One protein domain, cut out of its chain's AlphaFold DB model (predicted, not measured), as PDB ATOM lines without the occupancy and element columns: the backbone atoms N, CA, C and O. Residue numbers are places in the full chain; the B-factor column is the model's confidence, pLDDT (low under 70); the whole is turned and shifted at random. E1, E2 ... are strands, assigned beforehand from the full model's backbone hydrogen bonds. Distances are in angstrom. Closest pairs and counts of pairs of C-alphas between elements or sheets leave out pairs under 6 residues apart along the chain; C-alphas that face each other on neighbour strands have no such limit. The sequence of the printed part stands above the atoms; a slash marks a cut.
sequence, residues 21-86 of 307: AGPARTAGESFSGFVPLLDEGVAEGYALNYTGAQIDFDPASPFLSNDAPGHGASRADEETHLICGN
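What this domain is: This is residues 21 to 86 of the 307 residues of an uncharacterized protein of bacterium ADurb.Bin478 (UniProt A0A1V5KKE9). With little regular structure, this domain is a small hairpin, E1 and E2, along one edge of a long looping stretch, residues 35 to 86, which folds back on itself. A short antiparallel pairing, residues 46 to 47 with 83 to 84, ties two passes of that stretch together. The printed part has 66 residues, with no named helix and two named strands, E1 then E2, in an antiparallel sheet; it is all strand by class, with 6 residues in named elements. It is only just compact, close to loose, with a radius of gyration of the C-alphas of 12.6 A and spans of 35 by 25 by 14 A.

Where its parts are: E1, residues 25 to 27, is 6.8 A long and begins at C-alpha 25 (30.899, 9.401, 2.120). E2, residues 32 to 34, is 7.3 A long and ends at C-alpha 34 (31.061, 5.089, 2.988).

How they stand to each other: E1 and E2 form an antiparallel hairpin, their directions at 173 degrees. C-alphas 25 and 34 face each other at 4.4 A. N 26 and O 33, 2.9 A apart, are within hydrogen-bond range.

The domain as a whole: The C-alphas farthest apart, of Leu 64 and Asn 86, are 37.0 A apart. The link from E1 to E2 is tight. The printed part has no cut, and no printed residue is under 70 in pLDDT.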
ATOM      1  N   ALA A  21      21.176  11.363   9.906       94.31
ATOM      2  CA  ALA A  21      22.208  11.496   8.886       94.31
ATOM      3  C   ALA A  21      22.629  10.133   8.334       94.31
ATOM      4  O   ALA A  21      22.639   9.139   9.049       94.31
ATOM      5  N   GLY A  22      23.010  10.091   7.056       92.19
ATOM      6  CA  GLY A  22      23.761   8.948   6.538       92.19
ATOM      7  C   GLY A  22      25.231   9.019   6.971       92.19
ATOM      8  O   GLY A  22      25.685  10.106   7.342       92.19
ATOM      9  N   PRO A  23      25.979   7.909   6.867       92.38
ATOM     10  CA  PRO A  23      27.408   7.898   7.154       92.38
ATOM     11  C   PRO A  23      28.171   8.857   6.239       92.38
ATOM     12  O   PRO A  23      27.732   9.188   5.126       92.38
ATOM     13  N   ALA A  24      29.360   9.262   6.680       92.94
ATOM     14  CA  ALA A  24      30.275  10.020   5.842       92.94
ATOM     15  C   ALA A  24      30.555   9.252   4.548       92.94
ATOM     16  O   ALA A  24      30.703   8.030   4.536       92.94
ATOM     17  N   ARG A  25      30.646   9.983   3.437       92.69
ATOM     18  CA  ARG A  25      30.899   9.401   2.120       92.69
ATOM     19  C   ARG A  25      32.006  10.130   1.386       92.69
ATOM     20  O   ARG A  25      32.162  11.343   1.512       92.69
ATOM     21  N   THR A  26      32.707   9.386   0.548       93.00
ATOM     22  CA  THR A  26      33.681   9.888  -0.418       93.00
ATOM     23  C   THR A  26      33.252   9.494  -1.824       93.00
ATOM     24  O   THR A  26      32.631   8.451  -2.021       93.00
ATOM     25  N   ALA A  27      33.561  10.344  -2.798       91.00
ATOM     26  CA  ALA A  27      33.287  10.104  -4.208       91.00
ATOM     27  C   ALA A  27      34.480  10.600  -5.033       91.00
ATOM     28  O   ALA A  27      34.546  11.771  -5.405       91.00
ATOM     29  N   GLY A  28      35.440   9.710  -5.266       92.81
ATOM     30  CA  GLY A  28      36.587   9.929  -6.143       92.81
ATOM     31  C   GLY A  28      36.715   8.810  -7.174       92.81
ATOM     32  O   GLY A  28      36.114   7.750  -7.017       92.81
ATOM     33  N   GLU A  29      37.519   9.035  -8.215       93.25
ATOM     34  CA  GLU A  29      37.710   8.067  -9.310       93.25
ATOM     35  C   GLU A  29      38.324   6.739  -8.843       93.25
ATOM     36  O   GLU A  29      38.002   5.697  -9.400       93.25
ATOM     37  N   SER A  30      39.170   6.772  -7.809       93.38
ATOM     38  CA  SER A  30      39.879   5.601  -7.271       93.38
ATOM     39  C   SER A  30      39.536   5.280  -5.811       93.38
ATOM     40  O   SER A  30      40.132   4.384  -5.222       93.38
ATOM     41  N   PHE A  31      38.652   6.062  -5.183       95.81
ATOM     42  CA  PHE A  31      38.272   5.894  -3.778       95.81
ATOM     43  C   PHE A  31      36.873   6.474  -3.544       95.81
ATOM     44  O   PHE A  31      36.690   7.689  -3.393       95.81
ATOM     45  N   SER A  32      35.871   5.600  -3.546       96.62
ATOM     46  CA  SER A  32      34.458   5.948  -3.391       96.62
ATOM     47  C   SER A  32      33.781   5.003  -2.405       96.62
ATOM     48  O   SER A  32      34.108   3.822  -2.343       96.62
ATOM     49  N   GLY A  33      32.837   5.507  -1.618       95.50
ATOM     50  CA  GLY A  33      32.130   4.683  -0.641       95.50
ATOM     51  C   GLY A  33      31.769   5.408   0.642       95.50
ATOM     52  O   GLY A  33      31.833   6.638   0.719       95.50
ATOM     53  N   PHE A  34      31.407   4.624   1.650       94.56
ATOM     54  CA  PHE A  34      31.061   5.089   2.988       94.56
ATOM     55  C   PHE A  34      32.236   4.901   3.949       94.56
ATOM     56  O   PHE A  34      32.864   3.846   3.985       94.56
ATOM     57  N   VAL A  35      32.539   5.938   4.724       93.12
ATOM     58  CA  VAL A  35      33.699   6.009   5.616       93.12
ATOM     59  C   VAL A  35      33.199   6.196   7.055       93.12
ATOM     60  O   VAL A  35      33.259   7.315   7.566       93.12
ATOM     61  N   PRO A  36      32.716   5.125   7.719       87.81
ATOM     62  CA  PRO A  36      32.154   5.202   9.073       87.81
ATOM     63  C   PRO A  36      33.147   5.770  10.094       87.81
ATOM     64  O   PRO A  36      32.754   6.467  11.015       87.81
ATOM     65  N   LEU A  37      34.454   5.596   9.851       87.69
ATOM     66  CA  LEU A  37      35.522   6.188  10.665       87.69
ATOM     67  C   LEU A  37      35.433   7.720  10.799       87.69
ATOM     68  O   LEU A  37      36.037   8.269  11.710       87.69
ATOM     69  N   LEU A  38      34.776   8.419   9.868       89.44
ATOM     70  CA  LEU A  38      34.589   9.872   9.945       89.44
ATOM     71  C   LEU A  38      33.237  10.270  10.555       89.44
ATOM     72  O   LEU A  38      33.120  11.372  11.095       89.44
ATOM     73  N   ASP A  39      32.220   9.432  10.355       92.81
ATOM     74  CA  ASP A  39      30.827   9.620  10.766       92.81
ATOM     75  C   ASP A  39      30.061   8.340  10.416       92.81
ATOM     76  O   ASP A  39      29.968   7.988   9.230       92.81
ATOM     77  N   GLU A  40      29.503   7.658  11.409       92.69
ATOM     78  CA  GLU A  40      28.662   6.476  11.172       92.69
ATOM     79  C   GLU A  40      27.256   6.874  10.700       92.69
ATOM     80  O   GLU A  40      26.542   6.081  10.078       92.69
ATOM     81  N   GLY A  41      26.899   8.148  10.873       93.44
ATOM     82  CA  GLY A  41      25.554   8.643  10.661       93.44
ATOM     83  C   GLY A  41      24.629   8.247  11.808       93.44
ATOM     84  O   GLY A  41      24.991   7.533  12.731       93.44
ATOM     85  N   VAL A  42      23.392   8.719  11.731       95.62
ATOM     86  CA  VAL A  42      22.380   8.488  12.761       95.62
ATOM     87  C   VAL A  42      21.097   8.050  12.075       95.62
ATOM     88  O   VAL A  42      20.466   8.831  11.353       95.62
ATOM     89  N   ALA A  43      20.734   6.783  12.269       94.81
ATOM     90  CA  ALA A  43      19.486   6.219  11.771       94.81
ATOM     91  C   ALA A  43      18.294   6.642  12.643       94.81
ATOM     92  O   ALA A  43      18.445   6.920  13.829       94.81
ATOM     93  N   GLU A  44      17.094   6.639  12.067       95.06
ATOM     94  CA  GLU A  44      15.852   6.787  12.828       95.06
ATOM     95  C   GLU A  44      15.479   5.437  13.454       95.06
ATOM     96  O   GLU A  44      15.246   4.458  12.742       95.06
ATOM     97  N   GLY A  45      15.424   5.377  14.786       94.94
ATOM     98  CA  GLY A  45      15.118   4.166  15.542       94.94
ATOM     99  C   GLY A  45      16.210   3.103  15.428       94.94
ATOM    100  O   GLY A  45      17.069   3.013  16.296       94.94
ATOM    101  N   TYR A  46      16.178   2.300  14.364       93.44
ATOM    102  CA  TYR A  46      17.115   1.199  14.135       93.44
ATOM    103  C   TYR A  46      17.676   1.221  12.714       93.44
ATOM    104  O   TYR A  46      16.928   1.283  11.735       93.44
ATOM    105  N   ALA A  47      18.993   1.075  12.590       90.56
ATOM    106  CA  ALA A  47      19.634   0.739  11.329       90.56
ATOM    107  C   ALA A  47      19.422  -0.756  11.042       90.56
ATOM    108  O   ALA A  47      19.963  -1.620  11.726       90.56
ATOM    109  N   LEU A  48      18.611  -1.048  10.022       87.00
ATOM    110  CA  LEU A  48      18.322  -2.414   9.553       87.00
ATOM    111  C   LEU A  48      19.151  -2.813   8.324       87.00
ATOM    112  O   LEU A  48      19.114  -3.956   7.882       87.00
ATOM    113  N   ASN A  49      19.830  -1.842   7.719       85.62
ATOM    114  CA  ASN A  49      20.478  -1.951   6.415       85.62
ATOM    115  C   ASN A  49      22.002  -1.791   6.489       85.62
ATOM    116  O   ASN A  49      22.636  -1.607   5.450       85.62
ATOM    117  N   TYR A  50      22.578  -1.808   7.691       90.19
ATOM    118  CA  TYR A  50      24.022  -1.791   7.871       90.19
ATOM    119  C   TYR A  50      24.547  -3.224   7.904       90.19
ATOM    120  O   TYR A  50      24.079  -4.037   8.689       90.19
ATOM    121  N   THR A  51      25.502  -3.530   7.030       92.12
ATOM    122  CA  THR A  51      26.103  -4.868   6.906       92.12
ATOM    123  C   THR A  51      27.552  -4.891   7.391       92.12
ATOM    124  O   THR A  51      28.252  -5.874   7.189       92.12
ATOM    125  N   GLY A  52      28.032  -3.810   8.007       92.94
ATOM    126  CA  GLY A  52      29.419  -3.661   8.435       92.94
ATOM    127  C   GLY A  52      30.207  -2.671   7.581       92.94
ATOM    128  O   GLY A  52      29.748  -2.177   6.546       92.94
ATOM    129  N   ALA A  53      31.425  -2.364   8.025       93.69
ATOM    130  CA  ALA A  53      32.258  -1.353   7.381       93.69
ATOM    131  C   ALA A  53      32.648  -1.766   5.953       93.69
ATOM    132  O   ALA A  53      33.026  -2.916   5.711       93.69
ATOM    133  N   GLN A  54      32.603  -0.818   5.011       95.88
ATOM    134  CA  GLN A  54      33.075  -1.031   3.643       95.88
ATOM    135  C   GLN A  54      34.583  -1.342   3.641       95.88
ATOM    136  O   GLN A  54      35.361  -0.698   4.348       95.88
ATOM    137  N   ILE A  55      34.992  -2.335   2.852       95.12
ATOM    138  CA  ILE A  55      36.382  -2.797   2.721       95.12
ATOM    139  C   ILE A  55      36.954  -2.597   1.314       95.12
ATOM    140  O   ILE A  55      38.169  -2.463   1.186       95.12
ATOM    141  N   ASP A  56      36.113  -2.527   0.277       96.38
ATOM    142  CA  ASP A  56      36.544  -2.246  -1.098       96.38
ATOM    143  C   ASP A  56      36.013  -0.887  -1.565       96.38
ATOM    144  O   ASP A  56      34.808  -0.701  -1.751       96.38
ATOM    145  N   PHE A  57      36.924   0.069  -1.745       96.94
ATOM    146  CA  PHE A  57      36.634   1.450  -2.132       96.94
ATOM    147  C   PHE A  57      36.974   1.763  -3.593       96.94
ATOM    148  O   PHE A  57      36.725   2.888  -4.024       96.94
ATOM    149  N   ASP A  58      37.532   0.818  -4.357       97.00
ATOM    150  CA  ASP A  58      37.937   1.054  -5.746       97.00
ATOM    151  C   ASP A  58      36.717   0.923  -6.674       97.00
ATOM    152  O   ASP A  58      36.185  -0.180  -6.811       97.00
ATOM    153  N   PRO A  59      36.242   2.004  -7.326       96.62
ATOM    154  CA  PRO A  59      35.093   1.933  -8.232       96.62
ATOM    155  C   PRO A  59      35.308   1.019  -9.444       96.62
ATOM    156  O   PRO A  59      34.333   0.618 -10.081       96.62
ATOM    157  N   ALA A  60      36.560   0.709  -9.794       96.75
ATOM    158  CA  ALA A  60      36.895  -0.185 -10.896       96.75
ATOM    159  C   ALA A  60      36.865  -1.673 -10.502       96.75
ATOM    160  O   ALA A  60      36.940  -2.522 -11.391       96.75
ATOM    161  N   SER A  61      36.751  -1.996  -9.208       97.56
ATOM    162  CA  SER A  61      36.736  -3.370  -8.700       97.56
ATOM    163  C   SER A  61      35.430  -4.087  -9.086       97.56
ATOM    164  O   SER A  61      34.358  -3.718  -8.591       97.56
ATOM    165  N   PRO A  62      35.464  -5.088  -9.994       97.00
ATOM    166  CA  PRO A  62      34.255  -5.731 -10.489       97.00
ATOM    167  C   PRO A  62      33.752  -6.807  -9.526       97.00
ATOM    168  O   PRO A  62      34.529  -7.479  -8.850       97.00
ATOM    169  N   PHE A  63      32.446  -7.062  -9.562       97.44
ATOM    170  CA  PHE A  63      31.891  -8.283  -8.988       97.44
ATOM    171  C   PHE A  63      32.363  -9.504  -9.791       97.44
ATOM    172  O   PHE A  63      32.140  -9.574 -11.004       97.44
ATOM    173  N   LEU A  64      32.973 -10.482  -9.117       97.19
ATOM    174  CA  LEU A  64      33.386 -11.757  -9.719       97.19
ATOM    175  C   LEU A  64      32.599 -12.943  -9.145       97.19
ATOM    176  O   LEU A  64      32.209 -13.846  -9.888       97.19
ATOM    177  N   SER A  65      32.367 -12.949  -7.833       96.06
ATOM    178  CA  SER A  65      31.593 -13.963  -7.110       96.06
ATOM    179  C   SER A  65      31.154 -13.422  -5.745       96.06
ATOM    180  O   SER A  65      31.550 -12.330  -5.351       96.06
ATOM    181  N   ASN A  66      30.387 -14.205  -4.982       89.81
ATOM    182  CA  ASN A  66      30.038 -13.840  -3.602       89.81
ATOM    183  C   ASN A  66      31.271 -13.730  -2.684       89.81
ATOM    184  O   ASN A  66      31.254 -12.936  -1.751       89.81
ATOM    185  N   ASP A  67      32.346 -14.468  -2.981       92.19
ATOM    186  CA  ASP A  67      33.617 -14.403  -2.242       92.19
ATOM    187  C   ASP A  67      34.549 -13.288  -2.762       92.19
ATOM    188  O   ASP A  67      35.605 -13.030  -2.186       92.19
ATOM    189  N   ALA A  68      34.178 -12.632  -3.867       94.06
ATOM    190  CA  ALA A  68      34.886 -11.506  -4.476       94.06
ATOM    191  C   ALA A  68      33.876 -10.470  -5.022       94.06
ATOM    192  O   ALA A  68      33.727 -10.334  -6.246       94.06
ATOM    193  N   PRO A  69      33.138  -9.776  -4.130       95.31
ATOM    194  CA  PRO A  69      31.998  -8.950  -4.526       95.31
ATOM    195  C   PRO A  69      32.374  -7.605  -5.175       95.31
ATOM    196  O   PRO A  69      31.523  -6.999  -5.825       95.31
ATOM    197  N   GLY A  70      33.631  -7.166  -5.063       97.00
ATOM    198  CA  GLY A  70      34.140  -5.944  -5.693       97.00
ATOM    199  C   GLY A  70      33.744  -4.658  -4.959       97.00
ATOM    200  O   GLY A  70      33.552  -4.663  -3.742       97.00
ATOM    201  N   HIS A  71      33.615  -3.549  -5.692       97.25
ATOM    202  CA  HIS A  71      33.335  -2.230  -5.121       97.25
ATOM    203  C   HIS A  71      32.128  -2.223  -4.171       97.25
ATOM    204  O   HIS A  71      31.037  -2.670  -4.527       97.25
ATOM    205  N   GLY A  72      32.297  -1.650  -2.978       95.56
ATOM    206  CA  GLY A  72      31.239  -1.597  -1.969       95.56
ATOM    207  C   GLY A  72      31.127  -2.863  -1.117       95.56
ATOM    208  O   GLY A  72      30.257  -2.912  -0.249       95.56
ATOM    209  N   ALA A  73      32.009  -3.854  -1.312       96.12
ATOM    210  CA  ALA A  73      32.162  -4.974  -0.389       96.12
ATOM    211  C   ALA A  73      32.257  -4.464   1.051       96.12
ATOM    212  O   ALA A  73      32.981  -3.503   1.324       96.12
ATOM    213  N   SER A  74      31.564  -5.128   1.971       95.00
ATOM    214  CA  SER A  74      31.610  -4.828   3.401       95.00
ATOM    215  C   SER A  74      32.158  -6.015   4.182       95.00
ATOM    216  O   SER A  74      32.354  -7.098   3.630       95.00
ATOM    217  N   ARG A  75      32.416  -5.809   5.471       94.56
ATOM    218  CA  ARG A  75      32.833  -6.881   6.379       94.56
ATOM    219  C   ARG A  75      31.766  -7.951   6.616       94.56
ATOM    220  O   ARG A  75      32.139  -9.025   7.080       94.56
ATOM    221  N   ALA A  76      30.497  -7.678   6.296       93.31
ATOM    222  CA  ALA A  76      29.362  -8.572   6.545       93.31
ATOM    223  C   ALA A  76      29.197  -8.975   8.032       93.31
ATOM    224  O   ALA A  76      28.492  -9.930   8.344       93.31
ATOM    225  N   ASP A  77      29.851  -8.269   8.962       93.00
ATOM    226  CA  ASP A  77      29.923  -8.602  10.391       93.00
ATOM    227  C   ASP A  77      28.755  -8.043  11.215       93.00
ATOM    228  O   ASP A  77      28.564  -8.454  12.357       93.00
ATOM    229  N   GLU A  78      27.944  -7.173  10.611       92.62
ATOM    230  CA  GLU A  78      26.723  -6.616  11.212       92.62
ATOM    231  C   GLU A  78      25.444  -7.070  10.498       92.62
ATOM    232  O   GLU A  78      24.342  -6.598  10.786       92.62
ATOM    233  N   GLU A  79      25.554  -8.018   9.564       91.19
ATOM    234  CA  GLU A  79      24.373  -8.651   8.988       91.19
ATOM    235  C   GLU A  79      23.531  -9.292  10.098       91.19
ATOM    236  O   GLU A  79      24.047  -9.981  10.974       91.19
ATOM    237  N   THR A  80      22.211  -9.094  10.045       90.25
ATOM    238  CA  THR A  80      21.231  -9.571  11.043       90.25
ATOM    239  C   THR A  80      21.274  -8.884  12.413       90.25
ATOM    240  O   THR A  80      20.427  -9.189  13.256       90.25
ATOM    241  N   HIS A  81      22.184  -7.936  12.637       90.69
ATOM    242  CA  HIS A  81      22.218  -7.156  13.868       90.69
ATOM    243  C   HIS A  81      21.321  -5.918  13.781       90.69
ATOM    244  O   HIS A  81      21.165  -5.292  12.733       90.69
ATOM    245  N   LEU A  82      20.710  -5.573  14.915       92.25
ATOM    246  CA  LEU A  82      19.998  -4.313  15.096       92.25
ATOM    247  C   LEU A  82      20.953  -3.313  15.731       92.25
ATOM    248  O   LEU A  82      21.450  -3.563  16.827       92.25
ATOM    249  N   ILE A  83      21.161  -2.176  15.074       92.19
ATOM    250  CA  ILE A  83      21.936  -1.070  15.637       92.19
ATOM    251  C   ILE A  83      20.983   0.082  15.922       92.19
ATOM    252  O   ILE A  83      20.310   0.587  15.024       92.19
ATOM    253  N   CYS A  84      20.889   0.457  17.190       94.06
ATOM    254  CA  CYS A  84      20.080   1.567  17.661       94.06
ATOM    255  C   CYS A  84      20.637   2.889  17.113       94.06
ATOM    256  O   CYS A  84      21.847   3.108  17.109       94.06
ATOM    257  N   GLY A  85      19.749   3.753  16.633       94.88
ATOM    258  CA  GLY A  85      20.036   5.124  16.226       94.88
ATOM    259  C   GLY A  85      19.345   6.123  17.155       94.88
ATOM    260  O   GLY A  85      19.249   5.908  18.363       94.88
ATOM    261  N   ASN A  86      18.827   7.217  16.598       96.44
ATOM    262  CA  ASN A  86      18.043   8.184  17.358       96.44
ATOM    263  C   ASN A  86      16.601   7.685  17.538       96.44
ATOM    264  O   ASN A  86      15.832   7.586  16.579       96.44
TER     265      ASN A  86